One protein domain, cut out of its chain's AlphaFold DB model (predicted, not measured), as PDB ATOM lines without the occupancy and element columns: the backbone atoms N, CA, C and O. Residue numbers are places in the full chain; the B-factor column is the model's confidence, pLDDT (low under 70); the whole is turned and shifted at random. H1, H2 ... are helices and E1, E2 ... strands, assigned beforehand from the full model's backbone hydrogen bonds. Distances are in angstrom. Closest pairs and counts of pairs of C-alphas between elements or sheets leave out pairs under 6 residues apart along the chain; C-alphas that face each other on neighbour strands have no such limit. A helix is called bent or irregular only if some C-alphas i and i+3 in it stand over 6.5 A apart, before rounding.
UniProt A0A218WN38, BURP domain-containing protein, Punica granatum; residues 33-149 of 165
ATOM      1  N   LYS A  33     -64.186  -7.650  53.721       77.69
ATOM      2  CA  LYS A  33     -65.422  -7.564  54.513       77.69
ATOM      3  C   LYS A  33     -65.933  -6.133  54.695       77.69
ATOM      4  O   LYS A  33     -67.116  -5.972  54.943       77.69
ATOM      5  N   ASP A  34     -65.076  -5.128  54.515       78.62
ATOM      6  CA  ASP A  34     -65.417  -3.709  54.652       78.62
ATOM      7  C   ASP A  34     -65.954  -3.118  53.331       78.62
ATOM      8  O   ASP A  34     -66.479  -2.004  53.305       78.62
ATOM      9  N   LEU A  35     -65.866  -3.861  52.220       79.56
ATOM     10  CA  LEU A  35     -66.362  -3.450  50.905       79.56
ATOM     11  C   LEU A  35     -67.864  -3.725  50.746       79.56
ATOM     12  O   LEU A  35     -68.283  -4.554  49.935       79.56
ATOM     13  N   HIS A  36     -68.696  -3.001  51.493       83.69
ATOM     14  CA  HIS A  36     -70.148  -3.022  51.321       83.69
ATOM     15  C   HIS A  36     -70.752  -1.619  51.382       83.69
ATOM     16  O   HIS A  36     -70.198  -0.694  51.974       83.69
ATOM     17  N   VAL A  37     -71.917  -1.460  50.752       87.50
ATOM     18  CA  VAL A  37     -72.642  -0.186  50.736       87.50
ATOM     19  C   VAL A  37     -72.951   0.264  52.167       87.50
ATOM     20  O   VAL A  37     -73.300  -0.550  53.022       87.50
ATOM     21  N   GLY A  38     -72.799   1.562  52.419       88.94
ATOM     22  CA  GLY A  38     -73.011   2.188  53.722       88.94
ATOM     23  C   GLY A  38     -71.791   2.160  54.642       88.94
ATOM     24  O   GLY A  38     -71.741   2.964  55.571       88.94
ATOM     25  N   ASN A  39     -70.787   1.316  54.374       90.38
ATOM     26  CA  ASN A  39     -69.571   1.317  55.178       90.38
ATOM     27  C   ASN A  39     -68.743   2.583  54.939       90.38
ATOM     28  O   ASN A  39     -68.694   3.098  53.817       90.38
ATOM     29  N   THR A  40     -68.075   3.062  55.988       88.38
ATOM     30  CA  THR A  40     -67.191   4.229  55.928       88.38
ATOM     31  C   THR A  40     -65.760   3.816  56.227       88.38
ATOM     32  O   THR A  40     -65.488   3.177  57.238       88.38
ATOM     33  N   MET A  41     -64.849   4.201  55.337       83.50
ATOM     34  CA  MET A  41     -63.433   3.865  55.397       83.50
ATOM     35  C   MET A  41     -62.599   5.129  55.545       83.50
ATOM     36  O   MET A  41     -62.794   6.084  54.795       83.50
ATOM     37  N   THR A  42     -61.651   5.135  56.475       83.88
ATOM     38  CA  THR A  42     -60.660   6.209  56.567       83.88
ATOM     39  C   THR A  42     -59.523   5.907  55.601       83.88
ATOM     40  O   THR A  42     -58.795   4.947  55.815       83.88
ATOM     41  N   LEU A  43     -59.363   6.708  54.549       78.56
ATOM     42  CA  LEU A  43     -58.297   6.559  53.559       78.56
ATOM     43  C   LEU A  43     -57.384   7.783  53.572       78.56
ATOM     44  O   LEU A  43     -57.843   8.913  53.758       78.56
ATOM     45  N   GLN A  44     -56.097   7.553  53.330       78.19
ATOM     46  CA  GLN A  44     -55.108   8.602  53.113       78.19
ATOM     47  C   GLN A  44     -54.535   8.462  51.703       78.19
ATOM     48  O   GLN A  44     -53.952   7.437  51.355       78.19
ATOM     49  N   PHE A  45     -54.684   9.504  50.888       74.38
ATOM     50  CA  PHE A  45     -54.040   9.569  49.579       74.38
ATOM     51  C   PHE A  45     -52.709  10.302  49.715       74.38
ATOM     52  O   PHE A  45     -52.676  11.492  50.037       74.38
ATOM     53  N   ILE A  46     -51.620   9.571  49.494       69.56
ATOM     54  CA  ILE A  46     -50.252  10.083  49.578       69.56
ATOM     55  C   ILE A  46     -49.778  10.434  48.166       69.56
ATOM     56  O   ILE A  46     -50.020   9.679  47.220       69.56
ATOM     57  N   GLU A  47     -49.113  11.581  48.015       66.56
ATOM     58  CA  GLU A  47     -48.471  11.925  46.749       66.56
ATOM     59  C   GLU A  47     -47.345  10.948  46.431       66.56
ATOM     60  O   GLU A  47     -46.597  10.490  47.297       66.56
ATOM     61  N   LYS A  48     -47.171  10.683  45.144       61.97
ATOM     62  CA  LYS A  48     -45.964  10.040  44.673       61.97
ATOM     63  C   LYS A  48     -44.787  11.012  44.830       61.97
ATOM     64  O   LYS A  48     -44.592  11.887  43.998       61.97
ATOM     65  N   THR A  49     -43.980  10.823  45.870       62.25
ATOM     66  CA  THR A  49     -42.753  11.608  46.097       62.25
ATOM     67  C   THR A  49     -41.668  11.320  45.056       62.25
ATOM     68  O   THR A  49     -40.762  12.124  44.857       62.25
ATOM     69  N   ASN A  50     -41.768  10.183  44.359       66.06
ATOM     70  CA  ASN A  50     -40.840   9.783  43.310       66.06
ATOM     71  C   ASN A  50     -41.422  10.067  41.906       66.06
ATOM     72  O   ASN A  50     -42.406   9.432  41.521       66.06
ATOM     73  N   PRO A  51     -40.809  10.936  41.084       68.44
ATOM     74  CA  PRO A  51     -41.294  11.214  39.731       68.44
ATOM     75  C   PRO A  51     -41.136  10.030  38.757       68.44
ATOM     76  O   PRO A  51     -41.692  10.067  37.660       68.44
ATOM     77  N   ALA A  52     -40.413   8.966  39.127       72.25
ATOM     78  CA  ALA A  52     -40.116   7.824  38.262       72.25
ATOM     79  C   ALA A  52     -41.383   7.140  37.739       72.25
ATOM     80  O   ALA A  52     -42.207   6.657  38.510       72.25
ATOM     81  N   VAL A  53     -41.546   7.056  36.424       74.62
ATOM     82  CA  VAL A  53     -42.698   6.401  35.789       74.62
ATOM     83  C   VAL A  53     -42.520   4.879  35.819       74.62
ATOM     84  O   VAL A  53     -41.400   4.378  35.754       74.62
ATOM     85  N   PHE A  54     -43.621   4.129  35.922       73.50
ATOM     86  CA  PHE A  54     -43.564   2.673  35.783       73.50
ATOM     87  C   PHE A  54     -43.082   2.300  34.381       73.50
ATOM     88  O   PHE A  54     -43.603   2.808  33.386       73.50
ATOM     89  N   PHE A  55     -42.127   1.376  34.293       77.69
ATOM     90  CA  PHE A  55     -41.780   0.775  33.013       77.69
ATOM     91  C   PHE A  55     -42.962  -0.052  32.482       77.69
ATOM     92  O   PHE A  55     -43.611  -0.751  33.270       77.69
ATOM     93  N   PRO A  56     -43.229  -0.028  31.161       82.38
ATOM     94  CA  PRO A  56     -44.186  -0.943  30.549       82.38
ATOM     95  C   PRO A  56     -43.829  -2.392  30.885       82.38
ATOM     96  O   PRO A  56     -42.648  -2.753  30.881       82.38
ATOM     97  N   GLY A  57     -44.822  -3.252  31.113       76.94
ATOM     98  CA  GLY A  57     -44.573  -4.634  31.542       76.94
ATOM     99  C   GLY A  57     -43.632  -5.431  30.623       76.94
ATOM    100  O   GLY A  57     -42.890  -6.290  31.094       76.94
ATOM    101  N   GLN A  58     -43.600  -5.126  29.321       81.81
ATOM    102  CA  GLN A  58     -42.665  -5.745  28.368       81.81
ATOM    103  C   GLN A  58     -41.202  -5.394  28.667       81.81
ATOM    104  O   GLN A  58     -40.335  -6.259  28.587       81.81
ATOM    105  N   VAL A  59     -40.942  -4.143  29.053       81.44
ATOM    106  CA  VAL A  59     -39.607  -3.658  29.415       81.44
ATOM    107  C   VAL A  59     -39.169  -4.297  30.726       81.44
ATOM    108  O   VAL A  59     -38.057  -4.801  30.812       81.44
ATOM    109  N   VAL A  60     -40.067  -4.370  31.712       80.44
ATOM    110  CA  VAL A  60     -39.799  -4.984  33.023       80.44
ATOM    111  C   VAL A  60     -39.375  -6.450  32.906       80.44
ATOM    112  O   VAL A  60     -38.487  -6.874  33.633       80.44
ATOM    113  N   ARG A  61     -39.939  -7.223  31.967       78.62
ATOM    114  CA  ARG A  61     -39.555  -8.634  31.743       78.62
ATOM    115  C   ARG A  61     -38.093  -8.821  31.332       78.62
ATOM    116  O   ARG A  61     -37.564  -9.918  31.474       78.62
ATOM    117  N   LEU A  62     -37.446  -7.769  30.831       81.12
ATOM    118  CA  LEU A  62     -36.023  -7.772  30.490       81.12
ATOM    119  C   LEU A  62     -35.122  -7.545  31.711       81.12
ATOM    120  O   LEU A  62     -33.902  -7.667  31.590       81.12
ATOM    121  N   PHE A  63     -35.705  -7.188  32.860       77.94
ATOM    122  CA  PHE A  63     -35.008  -6.988  34.122       77.94
ATOM    123  C   PHE A  63     -35.360  -8.123  35.083       77.94
ATOM    124  O   PHE A  63     -36.535  -8.360  35.369       77.94
ATOM    125  N   PRO A  64     -34.363  -8.823  35.631       72.62
ATOM    126  CA  PRO A  64     -34.627  -9.822  36.645       72.62
ATOM    127  C   PRO A  64     -34.881  -9.156  37.987       72.62
ATOM    128  O   PRO A  64     -33.964  -8.925  38.767       72.62
ATOM    129  N   PHE A  65     -36.137  -8.837  38.256       79.75
ATOM    130  CA  PHE A  65     -36.534  -8.284  39.540       79.75
ATOM    131  C   PHE A  65     -36.636  -9.412  40.574       79.75
ATOM    132  O   PHE A  65     -37.670 -10.066  40.681       79.75
ATOM    133  N   SER A  66     -35.534  -9.686  41.275       87.06
ATOM    134  CA  SER A  66     -35.493 -10.627  42.397       87.06
ATOM    135  C   SER A  66     -34.288 -10.375  43.298       87.06
ATOM    136  O   SER A  66     -33.215 -10.027  42.797       87.06
ATOM    137  N   SER A  67     -34.420 -10.605  44.610       89.56
ATOM    138  CA  SER A  67     -33.276 -10.530  45.535       89.56
ATOM    139  C   SER A  67     -32.156 -11.506  45.159       89.56
ATOM    140  O   SER A  67     -30.981 -11.166  45.278       89.56
ATOM    141  N   GLY A  68     -32.492 -12.668  44.583       92.50
ATOM    142  CA  GLY A  68     -31.512 -13.645  44.094       92.50
ATOM    143  C   GLY A  68     -30.684 -13.173  42.889       92.50
ATOM    144  O   GLY A  68     -29.699 -13.818  42.537       92.50
ATOM    145  N   ARG A  69     -31.056 -12.055  42.248       93.25
ATOM    146  CA  ARG A  69     -30.342 -11.458  41.101       93.25
ATOM    147  C   ARG A  69     -29.843 -10.041  41.394       93.25
ATOM    148  O   ARG A  69     -29.587  -9.276  40.468       93.25
ATOM    149  N   LEU A  70     -29.634  -9.708  42.673       93.00
ATOM    150  CA  LEU A  70     -29.168  -8.392  43.121       93.00
ATOM    151  C   LEU A  70     -27.931  -7.900  42.355       93.00
ATOM    152  O   LEU A  70     -27.945  -6.791  41.834       93.00
ATOM    153  N   ALA A  71     -26.887  -8.724  42.223       93.00
ATOM    154  CA  ALA A  71     -25.658  -8.326  41.528       93.00
ATOM    155  C   ALA A  71     -25.906  -7.881  40.073       93.00
ATOM    156  O   ALA A  71     -25.304  -6.917  39.602       93.00
ATOM    157  N   GLU A  72     -26.825  -8.544  39.368       92.75
ATOM    158  CA  GLU A  72     -27.188  -8.187  37.997       92.75
ATOM    159  C   GLU A  72     -28.000  -6.893  37.933       92.75
ATOM    160  O   GLU A  72     -27.756  -6.062  37.056       92.75
ATOM    161  N   ILE A  73     -28.926  -6.699  38.877       91.25
ATOM    162  CA  ILE A  73     -29.690  -5.455  39.021       91.25
ATOM    163  C   ILE A  73     -28.722  -4.286  39.238       91.25
ATOM    164  O   ILE A  73     -28.752  -3.318  38.481       91.25
ATOM    165  N   LEU A  74     -27.821  -4.397  40.218       93.19
ATOM    166  CA  LEU A  74     -26.864  -3.344  40.560       93.19
ATOM    167  C   LEU A  74     -25.931  -3.023  39.390       93.19
ATOM    168  O   LEU A  74     -25.761  -1.855  39.052       93.19
ATOM    169  N   ASN A  75     -25.401  -4.045  38.709       92.88
ATOM    170  CA  ASN A  75     -24.563  -3.848  37.529       92.88
ATOM    171  C   ASN A  75     -25.310  -3.110  36.407       92.88
ATOM    172  O   ASN A  75     -24.748  -2.238  35.751       92.88
ATOM    173  N   ARG A  76     -26.595  -3.416  36.201       89.25
ATOM    174  CA  ARG A  76     -27.400  -2.788  35.149       89.25
ATOM    175  C   ARG A  76     -27.748  -1.330  35.439       89.25
ATOM    176  O   ARG A  76     -27.849  -0.545  34.501       89.25
ATOM    177  N   PHE A  77     -27.914  -0.978  36.711       88.88
ATOM    178  CA  PHE A  77     -28.140   0.400  37.153       88.88
ATOM    179  C   PHE A  77     -26.847   1.141  37.523       88.88
ATOM    180  O   PHE A  77     -26.913   2.284  37.961       88.88
ATOM    181  N   LEU A  78     -25.678   0.519  37.314       94.44
ATOM    182  CA  LEU A  78     -24.362   1.073  37.649       94.44
ATOM    183  C   LEU A  78     -24.229   1.469  39.133       94.44
ATOM    184  O   LEU A  78     -23.497   2.394  39.483       94.44
ATOM    185  N   VAL A  79     -24.913   0.735  40.013       95.44
ATOM    186  CA  VAL A  79     -24.863   0.929  41.465       95.44
ATOM    187  C   VAL A  79     -23.719   0.099  42.044       95.44
ATOM    188  O   VAL A  79     -23.582  -1.096  41.777       95.44
ATOM    189  N   LYS A  80     -22.879   0.727  42.871       96.00
ATOM    190  CA  LYS A  80     -21.771   0.045  43.548       96.00
ATOM    191  C   LYS A  80     -22.309  -0.913  44.617       96.00
ATOM    192  O   LYS A  80     -23.025  -0.478  45.503       96.00
ATOM    193  N   ILE A  81     -21.876  -2.177  44.598       92.38
ATOM    194  CA  ILE A  81     -22.340  -3.235  45.525       92.38
ATOM    195  C   ILE A  81     -22.249  -2.854  47.011       92.38
ATOM    196  O   ILE A  81     -23.102  -3.252  47.786       92.38
ATOM    197  N   SER A  82     -21.234  -2.087  47.414       92.25
ATOM    198  CA  SER A  82     -21.013  -1.700  48.814       92.25
ATOM    199  C   SER A  82     -21.578  -0.314  49.168       92.25
ATOM    200  O   SER A  82     -21.027   0.354  50.046       92.25
ATOM    201  N   SER A  83     -22.536   0.210  48.398       96.44
ATOM    202  CA  SER A  83     -23.147   1.520  48.654       96.44
ATOM    203  C   SER A  83     -24.419   1.387  49.490       96.44
ATOM    204  O   SER A  83     -25.113   0.378  49.423       96.44
ATOM    205  N   ALA A  84     -24.784   2.459  50.199       95.69
ATOM    206  CA  ALA A  84     -26.069   2.533  50.897       95.69
ATOM    207  C   ALA A  84     -27.272   2.375  49.941       95.69
ATOM    208  O   ALA A  84     -28.328   1.888  50.331       95.69
ATOM    209  N   GLU A  85     -27.113   2.763  48.672       93.94
ATOM    210  CA  GLU A  85     -28.131   2.562  47.638       93.94
ATOM    211  C   GLU A  85     -28.318   1.075  47.302       93.94
ATOM    212  O   GLU A  85     -29.453   0.623  47.153       93.94
ATOM    213  N   ALA A  86     -27.232   0.298  47.232       95.00
ATOM    214  CA  ALA A  86     -27.314  -1.145  47.022       95.00
ATOM    215  C   ALA A  86     -28.045  -1.847  48.175       95.00
ATOM    216  O   ALA A  86     -28.917  -2.682  47.918       95.00
ATOM    217  N   ASP A  87     -27.756  -1.453  49.419       93.50
ATOM    218  CA  ASP A  87     -28.425  -1.984  50.613       93.50
ATOM    219  C   ASP A  87     -29.937  -1.695  50.591       93.50
ATOM    220  O   ASP A  87     -30.759  -2.571  50.881       93.50
ATOM    221  N   GLU A  88     -30.339  -0.483  50.194       91.12
ATOM    222  CA  GLU A  88     -31.756  -0.111  50.090       91.12
ATOM    223  C   GLU A  88     -32.475  -0.823  48.930       91.12
ATOM    224  O   GLU A  88     -33.641  -1.220  49.076       91.12
ATOM    225  N   ILE A  89     -31.795  -1.067  47.804       89.62
ATOM    226  CA  ILE A  89     -32.324  -1.895  46.708       89.62
ATOM    227  C   ILE A  89     -32.547  -3.332  47.193       89.62
ATOM    228  O   ILE A  89     -33.639  -3.878  47.011       89.62
ATOM    229  N   GLU A  90     -31.557  -3.941  47.849       92.38
ATOM    230  CA  GLU A  90     -31.661  -5.305  48.375       92.38
ATOM    231  C   GLU A  90     -32.800  -5.431  49.389       92.38
ATOM    232  O   GLU A  90     -33.645  -6.327  49.292       92.38
ATOM    233  N   LYS A  91     -32.862  -4.505  50.345       87.12
ATOM    234  CA  LYS A  91     -33.922  -4.441  51.350       87.12
ATOM    235  C   LYS A  91     -35.294  -4.288  50.703       87.12
ATOM    236  O   LYS A  91     -36.239  -4.964  51.108       87.12
ATOM    237  N   THR A  92     -35.415  -3.455  49.671       85.38
ATOM    238  CA  THR A  92     -36.673  -3.279  48.932       85.38
ATOM    239  C   THR A  92     -37.102  -4.561  48.222       85.38
ATOM    240  O   THR A  92     -38.274  -4.929  48.318       85.38
ATOM    241  N   LEU A  93     -36.173  -5.272  47.573       86.56
ATOM    242  CA  LEU A  93     -36.438  -6.561  46.924       86.56
ATOM    243  C   LEU A  93     -36.891  -7.613  47.942       86.56
ATOM    244  O   LEU A  93     -37.940  -8.227  47.753       86.56
ATOM    245  N   LYS A  94     -36.176  -7.743  49.066       86.06
ATOM    246  CA  LYS A  94     -36.542  -8.666  50.150       86.06
ATOM    247  C   LYS A  94     -37.924  -8.355  50.712       86.06
ATOM    248  O   LYS A  94     -38.728  -9.263  50.870       86.06
ATOM    249  N   ILE A  95     -38.239  -7.083  50.965       79.50
ATOM    250  CA  ILE A  95     -39.583  -6.679  51.408       79.50
ATOM    251  C   ILE A  95     -40.628  -7.025  50.344       79.50
ATOM    252  O   ILE A  95     -41.732  -7.432  50.686       79.50
ATOM    253  N   CYS A  96     -40.332  -6.873  49.059       83.75
ATOM    254  CA  CYS A  96     -41.283  -7.235  48.012       83.75
ATOM    255  C   CYS A  96     -41.585  -8.744  48.013       83.75
ATOM    256  O   CYS A  96     -42.747  -9.137  47.927       83.75
ATOM    257  N   GLU A  97     -40.547  -9.570  48.159       85.31
ATOM    258  CA  GLU A  97     -40.597 -11.037  48.088       85.31
ATOM    259  C   GLU A  97     -40.930 -11.732  49.416       85.31
ATOM    260  O   GLU A  97     -41.075 -12.954  49.449       85.31
ATOM    261  N   MET A  98     -41.054 -10.983  50.513       81.38
ATOM    262  CA  MET A  98     -41.499 -11.526  51.794       81.38
ATOM    263  C   MET A  98     -42.826 -12.269  51.634       81.38
ATOM    264  O   MET A  98     -43.761 -11.791  50.984       81.38
ATOM    265  N   VAL A  99     -42.909 -13.423  52.285       76.00
ATOM    266  CA  VAL A  99     -44.149 -14.189  52.372       76.00
ATOM    267  C   VAL A  99     -45.194 -13.421  53.192       76.00
ATOM    268  O   VAL A  99     -44.821 -12.609  54.050       76.00
ATOM    269  N   PRO A 100     -46.496 -13.629  52.921       71.00
ATOM    270  CA  PRO A 100     -47.552 -13.131  53.794       71.00
ATOM    271  C   PRO A 100     -47.304 -13.567  55.239       71.00
ATOM    272  O   PRO A 100     -46.857 -14.690  55.478       71.00
ATOM    273  N   ALA A 101     -47.593 -12.688  56.195       67.25
ATOM    274  CA  ALA A 101     -47.487 -13.031  57.610       67.25
ATOM    275  C   ALA A 101     -48.636 -13.954  58.058       67.25
ATOM    276  O   ALA A 101     -48.483 -14.701  59.022       67.25
ATOM    277  N   PHE A 102     -49.761 -13.937  57.329       65.44
ATOM    278  CA  PHE A 102     -50.971 -14.708  57.628       65.44
ATOM    279  C   PHE A 102     -51.592 -15.281  56.356       65.44
ATOM    280  O   PHE A 102     -51.520 -14.664  55.294       65.44
ATOM    281  N   ASP A 103     -52.297 -16.405  56.483       66.88
ATOM    282  CA  ASP A 103     -52.946 -17.091  55.355       66.88
ATOM    283  C   ASP A 103     -53.998 -16.228  54.632       66.88
ATOM    284  O   ASP A 103     -54.247 -16.392  53.437       66.88
ATOM    285  N   GLU A 104     -54.624 -15.289  55.347       66.62
ATOM    286  CA  GLU A 104     -55.628 -14.372  54.792       66.62
ATOM    287  C   GLU A 104     -55.023 -13.130  54.117       66.62
ATOM    288  O   GLU A 104     -55.724 -12.413  53.393       66.62
ATOM    289  N   GLU A 105     -53.743 -12.836  54.360       68.25
ATOM    290  CA  GLU A 105     -53.041 -11.746  53.694       68.25
ATOM    291  C   GLU A 105     -52.667 -12.180  52.276       68.25
ATOM    292  O   GLU A 105     -52.048 -13.221  52.050       68.25
ATOM    293  N   HIS A 106     -52.995 -11.339  51.294       70.94
ATOM    294  CA  HIS A 106     -52.472 -11.533  49.956       70.94
ATOM    295  C   HIS A 106     -51.329 -10.571  49.667       70.94
ATOM    296  O   HIS A 106     -51.541  -9.403  49.347       70.94
ATOM    297  N   ARG A 107     -50.116 -11.115  49.693       75.44
ATOM    298  CA  ARG A 107     -48.903 -10.414  49.294       75.44
ATOM    299  C   ARG A 107     -48.347 -11.031  48.022       75.44
ATOM    300  O   ARG A 107     -48.164 -12.242  47.933       75.44
ATOM    301  N   GLN A 108     -48.083 -10.187  47.032       79.12
ATOM    302  CA  GLN A 108     -47.421 -10.588  45.801       79.12
ATOM    303  C   GLN A 108     -46.446  -9.493  45.381       79.12
ATOM    304  O   GLN A 108     -46.842  -8.336  45.230       79.12
ATOM    305  N   CYS A 109     -45.188  -9.869  45.147       82.44
ATOM    306  CA  CYS A 109     -44.228  -8.967  44.531       82.44
ATOM    307  C   CYS A 109     -44.622  -8.735  43.068       82.44
ATOM    308  O   CYS A 109     -44.639  -9.666  42.261       82.44
ATOM    309  N   VAL A 110     -44.977  -7.496  42.733       84.81
ATOM    310  CA  VAL A 110     -45.355  -7.085  41.378       84.81
ATOM    311  C   VAL A 110     -44.326  -6.110  40.834       84.81
ATOM    312  O   VAL A 110     -43.822  -5.249  41.548       84.81
ATOM    313  N   THR A 111     -44.015  -6.250  39.550       80.75
ATOM    314  CA  THR A 111     -42.882  -5.558  38.920       80.75
ATOM    315  C   THR A 111     -43.324  -4.515  37.894       80.75
ATOM    316  O   THR A 111     -42.517  -3.712  37.436       80.75
ATOM    317  N   SER A 112     -44.613  -4.499  37.541       81.38
ATOM    318  CA  SER A 112     -45.197  -3.566  36.578       81.38
ATOM    319  C   SER A 112     -46.563  -3.058  37.038       81.38
ATOM    320  O   SER A 112     -47.255  -3.717  37.823       81.38
ATOM    321  N   LEU A 113     -46.975  -1.902  36.509       83.19
ATOM    322  CA  LEU A 113     -48.285  -1.318  36.797       83.19
ATOM    323  C   LEU A 113     -49.423  -2.254  36.364       83.19
ATOM    324  O   LEU A 113     -50.396  -2.428  37.095       83.19
ATOM    325  N   GLU A 114     -49.293  -2.899  35.204       82.38
ATOM    326  CA  GLU A 114     -50.304  -3.830  34.696       82.38
ATOM    327  C   GLU A 114     -50.439  -5.052  35.614       82.38
ATOM    328  O   GLU A 114     -51.551  -5.504  35.896       82.38
ATOM    329  N   SER A 115     -49.317  -5.553  36.139       81.12
ATOM    330  CA  SER A 115     -49.304  -6.681  37.076       81.12
ATOM    331  C   SER A 115     -49.926  -6.308  38.425       81.12
ATOM    332  O   SER A 115     -50.652  -7.115  39.001       81.12
ATOM    333  N   MET A 116     -49.709  -5.076  38.900       82.56
ATOM    334  CA  MET A 116     -50.362  -4.541  40.101       82.56
ATOM    335  C   MET A 116     -51.884  -4.443  39.923       82.56
ATOM    336  O   MET A 116     -52.632  -4.894  40.791       82.56
ATOM    337  N   ILE A 117     -52.353  -3.922  38.784       82.94
ATOM    338  CA  ILE A 117     -53.789  -3.849  38.462       82.94
ATOM    339  C   ILE A 117     -54.399  -5.254  38.406       82.94
ATOM    340  O   ILE A 117     -55.465  -5.491  38.976       82.94
ATOM    341  N   ASN A 118     -53.724  -6.203  37.756       81.31
ATOM    342  CA  ASN A 118     -54.185  -7.586  37.682       81.31
ATOM    343  C   ASN A 118     -54.255  -8.246  39.075       81.31
ATOM    344  O   ASN A 118     -55.265  -8.855  39.429       81.31
ATOM    345  N   CYS A 119     -53.224  -8.064  39.906       80.81
ATOM    346  CA  CYS A 119     -53.210  -8.557  41.286       80.81
ATOM    347  C   CYS A 119     -54.388  -7.991  42.103       80.81
ATOM    348  O   CYS A 119     -55.141  -8.749  42.711       80.81
ATOM    349  N   ALA A 120     -54.633  -6.680  42.046       79.31
ATOM    350  CA  ALA A 120     -55.730  -6.057  42.785       79.31
ATOM    351  C   ALA A 120     -57.118  -6.510  42.290       79.31
ATOM    352  O   ALA A 120     -57.989  -6.883  43.080       79.31
ATOM    353  N   THR A 121     -57.338  -6.510  40.974       78.31
ATOM    354  CA  THR A 121     -58.652  -6.826  40.383       78.31
ATOM    355  C   THR A 121     -59.056  -8.282  40.595       78.31
ATOM    356  O   THR A 121     -60.211  -8.548  40.923       78.31
ATOM    357  N   THR A 122     -58.114  -9.228  40.515       77.25
ATOM    358  CA  THR A 122     -58.387 -10.649  40.800       77.25
ATOM    359  C   THR A 122     -58.852 -10.893  42.240       77.25
ATOM    360  O   THR A 122     -59.624 -11.824  42.477       77.25
ATOM    361  N   ARG A 123     -58.452 -10.042  43.196       75.50
ATOM    362  CA  ARG A 123     -58.838 -10.146  44.615       75.50
ATOM    363  C   ARG A 123     -60.181  -9.500  44.932       75.50
ATOM    364  O   ARG A 123     -60.928 -10.031  45.754       75.50
ATOM    365  N   VAL A 124     -60.506  -8.392  44.270       74.56
ATOM    366  CA  VAL A 124     -61.807  -7.719  44.423       74.56
ATOM    367  C   VAL A 124     -62.918  -8.515  43.730       74.56
ATOM    368  O   VAL A 124     -64.020  -8.638  44.267       74.56
ATOM    369  N   GLY A 125     -62.626  -9.111  42.572       69.44
ATOM    370  CA  GLY A 125     -63.532 -10.000  41.848       69.44
ATOM    371  C   GLY A 125     -63.475  -9.811  40.331       69.44
ATOM    372  O   GLY A 125     -63.027  -8.784  39.820       69.44
ATOM    373  N   LYS A 126     -63.970 -10.813  39.590       68.50
ATOM    374  CA  LYS A 126     -64.059 -10.754  38.121       68.50
ATOM    375  C   LYS A 126     -64.865  -9.523  37.683       68.50
ATOM    376  O   LYS A 126     -65.934  -9.257  38.228       68.50
ATOM    377  N   GLY A 127     -64.340  -8.783  36.708       68.50
ATOM    378  CA  GLY A 127     -64.958  -7.557  36.194       68.50
ATOM    379  C   GLY A 127     -64.604  -6.278  36.962       68.50
ATOM    380  O   GLY A 127     -65.089  -5.211  36.598       68.50
ATOM    381  N   ALA A 128     -63.759  -6.329  37.997       71.88
ATOM    382  CA  ALA A 128     -63.240  -5.112  38.616       71.88
ATOM    383  C   ALA A 128     -62.396  -4.297  37.615       71.88
ATOM    384  O   ALA A 128     -61.610  -4.854  36.848       71.88
ATOM    385  N   LYS A 129     -62.546  -2.968  37.638       73.00
ATOM    386  CA  LYS A 129     -61.760  -2.032  36.823       73.00
ATOM    387  C   LYS A 129     -61.023  -1.054  37.723       73.00
ATOM    388  O   LYS A 129     -61.603  -0.532  38.672       73.00
ATOM    389  N   ALA A 130     -59.761  -0.796  37.398       76.75
ATOM    390  CA  ALA A 130     -58.993   0.259  38.038       76.75
ATOM    391  C   ALA A 130     -59.435   1.628  37.500       76.75
ATOM    392  O   ALA A 130     -59.608   1.801  36.292       76.75
ATOM    393  N   VAL A 131     -59.602   2.590  38.404       77.00
ATOM    394  CA  VAL A 131     -59.878   3.997  38.097       77.00
ATOM    395  C   VAL A 131     -58.905   4.871  38.880       77.00
ATOM    396  O   VAL A 131     -58.413   4.468  39.932       77.00
ATOM    397  N   THR A 132     -58.619   6.060  38.364       72.62
ATOM    398  CA  THR A 132     -57.770   7.050  39.031       72.62
ATOM    399  C   THR A 132     -58.629   8.149  39.633       72.62
ATOM    400  O   THR A 132     -59.625   8.553  39.036       72.62
ATOM    401  N   THR A 133     -58.217   8.655  40.789       69.94
ATOM    402  CA  THR A 133     -58.784   9.860  41.397       69.94
ATOM    403  C   THR A 133     -57.699  10.926  41.507       69.94
ATOM    404  O   THR A 133     -56.515  10.595  41.604       69.94
ATOM    405  N   SER A 134     -58.097  12.192  41.482       69.31
ATOM    406  CA  SER A 134     -57.218  13.333  41.736       69.31
ATOM    407  C   SER A 134     -57.622  13.958  43.065       69.31
ATOM    408  O   SER A 134     -58.809  14.073  43.360       69.31
ATOM    409  N   VAL A 135     -56.637  14.321  43.882       66.62
ATOM    410  CA  VAL A 135     -56.855  14.951  45.189       66.62
ATOM    411  C   VAL A 135     -56.249  16.344  45.139       66.62
ATOM    412  O   VAL A 135     -55.125  16.498  44.660       66.62
ATOM    413  N   ASP A 136     -56.984  17.347  45.619       69.19
ATOM    414  CA  ASP A 136     -56.473  18.713  45.714       69.19
ATOM    415  C   ASP A 136     -55.249  18.770  46.625       69.19
ATOM    416  O   ASP A 136     -55.241  18.163  47.703       69.19
ATOM    417  N   LYS A 137     -54.245  19.544  46.202       65.75
ATOM    418  CA  LYS A 137     -52.956  19.697  46.896       65.75
ATOM    419  C   LYS A 137     -53.122  20.096  48.364       65.75
ATOM    420  O   LYS A 137     -52.440  19.551  49.221       65.75
ATOM    421  N   ASP A 138     -54.098  20.949  48.663       63.97
ATOM    422  CA  ASP A 138     -54.368  21.446  50.023       63.97
ATOM    423  C   ASP A 138     -54.948  20.381  50.961       63.97
ATOM    424  O   ASP A 138     -55.074  20.575  52.168       63.97
ATOM    425  N   THR A 139     -55.341  19.240  50.404       61.97
ATOM    426  CA  THR A 139     -56.028  18.168  51.121       61.97
ATOM    427  C   THR A 139     -55.293  16.834  51.049       61.97
ATOM    428  O   THR A 139     -55.801  15.786  51.461       61.97
ATOM    429  N   GLN A 140     -54.080  16.898  50.515       64.12
ATOM    430  CA  GLN A 140     -53.167  15.798  50.301       64.12
ATOM    431  C   GLN A 140     -52.588  15.316  51.632       64.12
ATOM    432  O   GLN A 140     -52.395  16.097  52.561       64.12
ATOM    433  N   SER A 141     -52.347  14.008  51.749       67.38
ATOM    434  CA  SER A 141     -51.821  13.388  52.973       67.38
ATOM    435  C   SER A 141     -52.713  13.558  54.216       67.38
ATOM    436  O   SER A 141     -52.311  13.173  55.312       67.38
ATOM    437  N   VAL A 142     -53.948  14.051  54.063       75.75
ATOM    438  CA  VAL A 142     -54.948  14.123  55.134       75.75
ATOM    439  C   VAL A 142     -55.820  12.870  55.105       75.75
ATOM    440  O   VAL A 142     -56.373  12.497  54.068       75.75
ATOM    441  N   LYS A 143     -55.975  12.226  56.266       81.06
ATOM    442  CA  LYS A 143     -56.911  11.111  56.441       81.06
ATOM    443  C   LYS A 143     -58.342  11.600  56.277       81.06
ATOM    444  O   LYS A 143     -58.758  12.558  56.925       81.06
ATOM    445  N   ARG A 144     -59.108  10.918  55.431       78.25
ATOM    446  CA  ARG A 144     -60.499  11.266  55.140       78.25
ATOM    447  C   ARG A 144     -61.395  10.053  55.177       78.25
ATOM    448  O   ARG A 144     -61.006   8.966  54.770       78.25
ATOM    449  N   ASN A 145     -62.620  10.277  55.626       85.94
ATOM    450  CA  ASN A 145     -63.649   9.255  55.662       85.94
ATOM    451  C   ASN A 145     -64.406   9.226  54.330       85.94
ATOM    452  O   ASN A 145     -65.000  10.223  53.928       85.94
ATOM    453  N   TYR A 146     -64.404   8.070  53.674       83.00
ATOM    454  CA  TYR A 146     -65.115   7.803  52.430       83.00
ATOM    455  C   TYR A 146     -66.188   6.752  52.678       83.00
ATOM    456  O   TYR A 146     -65.893   5.650  53.139       83.00
ATOM    457  N   THR A 147     -67.438   7.077  52.355       87.00
ATOM    458  CA  THR A 147     -68.552   6.132  52.465       87.00
ATOM    459  C   THR A 147     -68.824   5.470  51.122       87.00
ATOM    460  O   THR A 147     -69.024   6.149  50.112       87.00
ATOM    461  N   ILE A 148     -68.921   4.144  51.112       86.12
ATOM    462  CA  ILE A 148     -69.277   3.386  49.913       86.12
ATOM    463  C   ILE A 148     -70.762   3.612  49.616       86.12
ATOM    464  O   ILE A 148     -71.643   3.035  50.253       86.12
ATOM    465  N   LYS A 149     -71.060   4.471  48.638       85.38
ATOM    466  CA  LYS A 149     -72.446   4.766  48.233       85.38
ATOM    467  C   LYS A 149     -73.051   3.685  47.345       85.38
ATOM    468  O   LYS A 149     -74.252   3.438  47.412       85.38
TER     469      LYS A 149
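Overview. This is residues 33 to 149 of the 165 residues of the protein "BURP domain-containing protein" of Punica granatum (UniProt A0A218WN38). The model is a loose, open frame with a small part at each end of its longest axis: a ribbon of two strands, E1 and E2, at one end, and a helical hairpin, H2 and H3, at the other. H4 lies between the two ends, with the short H1 near its beginning, and long stretches with no named element join the parts. The printed part has 117 residues with four named helices and two named strands, in the order E1, H1, H2, H3, H4, E2; the two strands form one antiparallel sheet. By its named elements the class is mostly helix, though under half of the residues are in named elements. The whole is loose, with a radius of gyration of the C-alphas of 17.8 A and spans of 51 by 36 by 29 A.

Along the chain. E1 is residues 40 to 44, beginning at C-alpha 40 at (-67.191, 4.229, 55.928) and 13.2 A long. H1 is residues 57 to 60. H2, residues 67 to 76, is 14.2 A long and irregular: C-alphas 68 and 71 are 8.3 A apart. H3, residues 84 to 97, is the longest helix at 20.1 A and begins at C-alpha 84 at (-26.069, 2.533, 50.897). H4, residues 113 to 124, is 16.8 A long. E2, residues 143 to 147, is 13.3 A long and ends at C-alpha 147 at (-68.552, 6.132, 52.465).

Arrangement. E1 and E2 are antiparallel neighbours at 148 degrees. The C-alphas of Thr 40 and Thr 147 face each other at 4.2 A, and N 41 and O 146, at 2.8 A, and N 144 and O 43, at 2.9 A, are within hydrogen-bond range. H1 and H4 only just touch, with 3 pairs of C-alphas within 8 A; H4 does so with residues 113 to 115 alone, and the closest C-alphas are those of Gly 57 and Glu 114, 6.6 A apart. H2 and H3 form a helical hairpin. They touch, at a steep tilt of 40 degrees, opposite ways; their closest C-alphas, of Ser 67 and Leu 93, are 5.3 A apart. Among the pairs that are apart are H3 and H4, H2 and H4, and E1 and H4. Every O i to N i+4 pair is within hydrogen-bond range in H3, against 4 of 6 in H2 and 7 of 8 in H4; H1 is too short for such a pair.

Size, cuts and confidence. The two C-alphas farthest apart, of Gly 38 and Ser 82, are 52.4 A apart. The printed part has no cut. The links E1 to H1, H3 to H4 and H4 to E2 are long, with 12, 15 and 18 residues. The mean pLDDT of the printed part is 80.2, and 23 residues are under 70: residues 46 to 51, 101 to 105, 125 to 127 and 133 to 141.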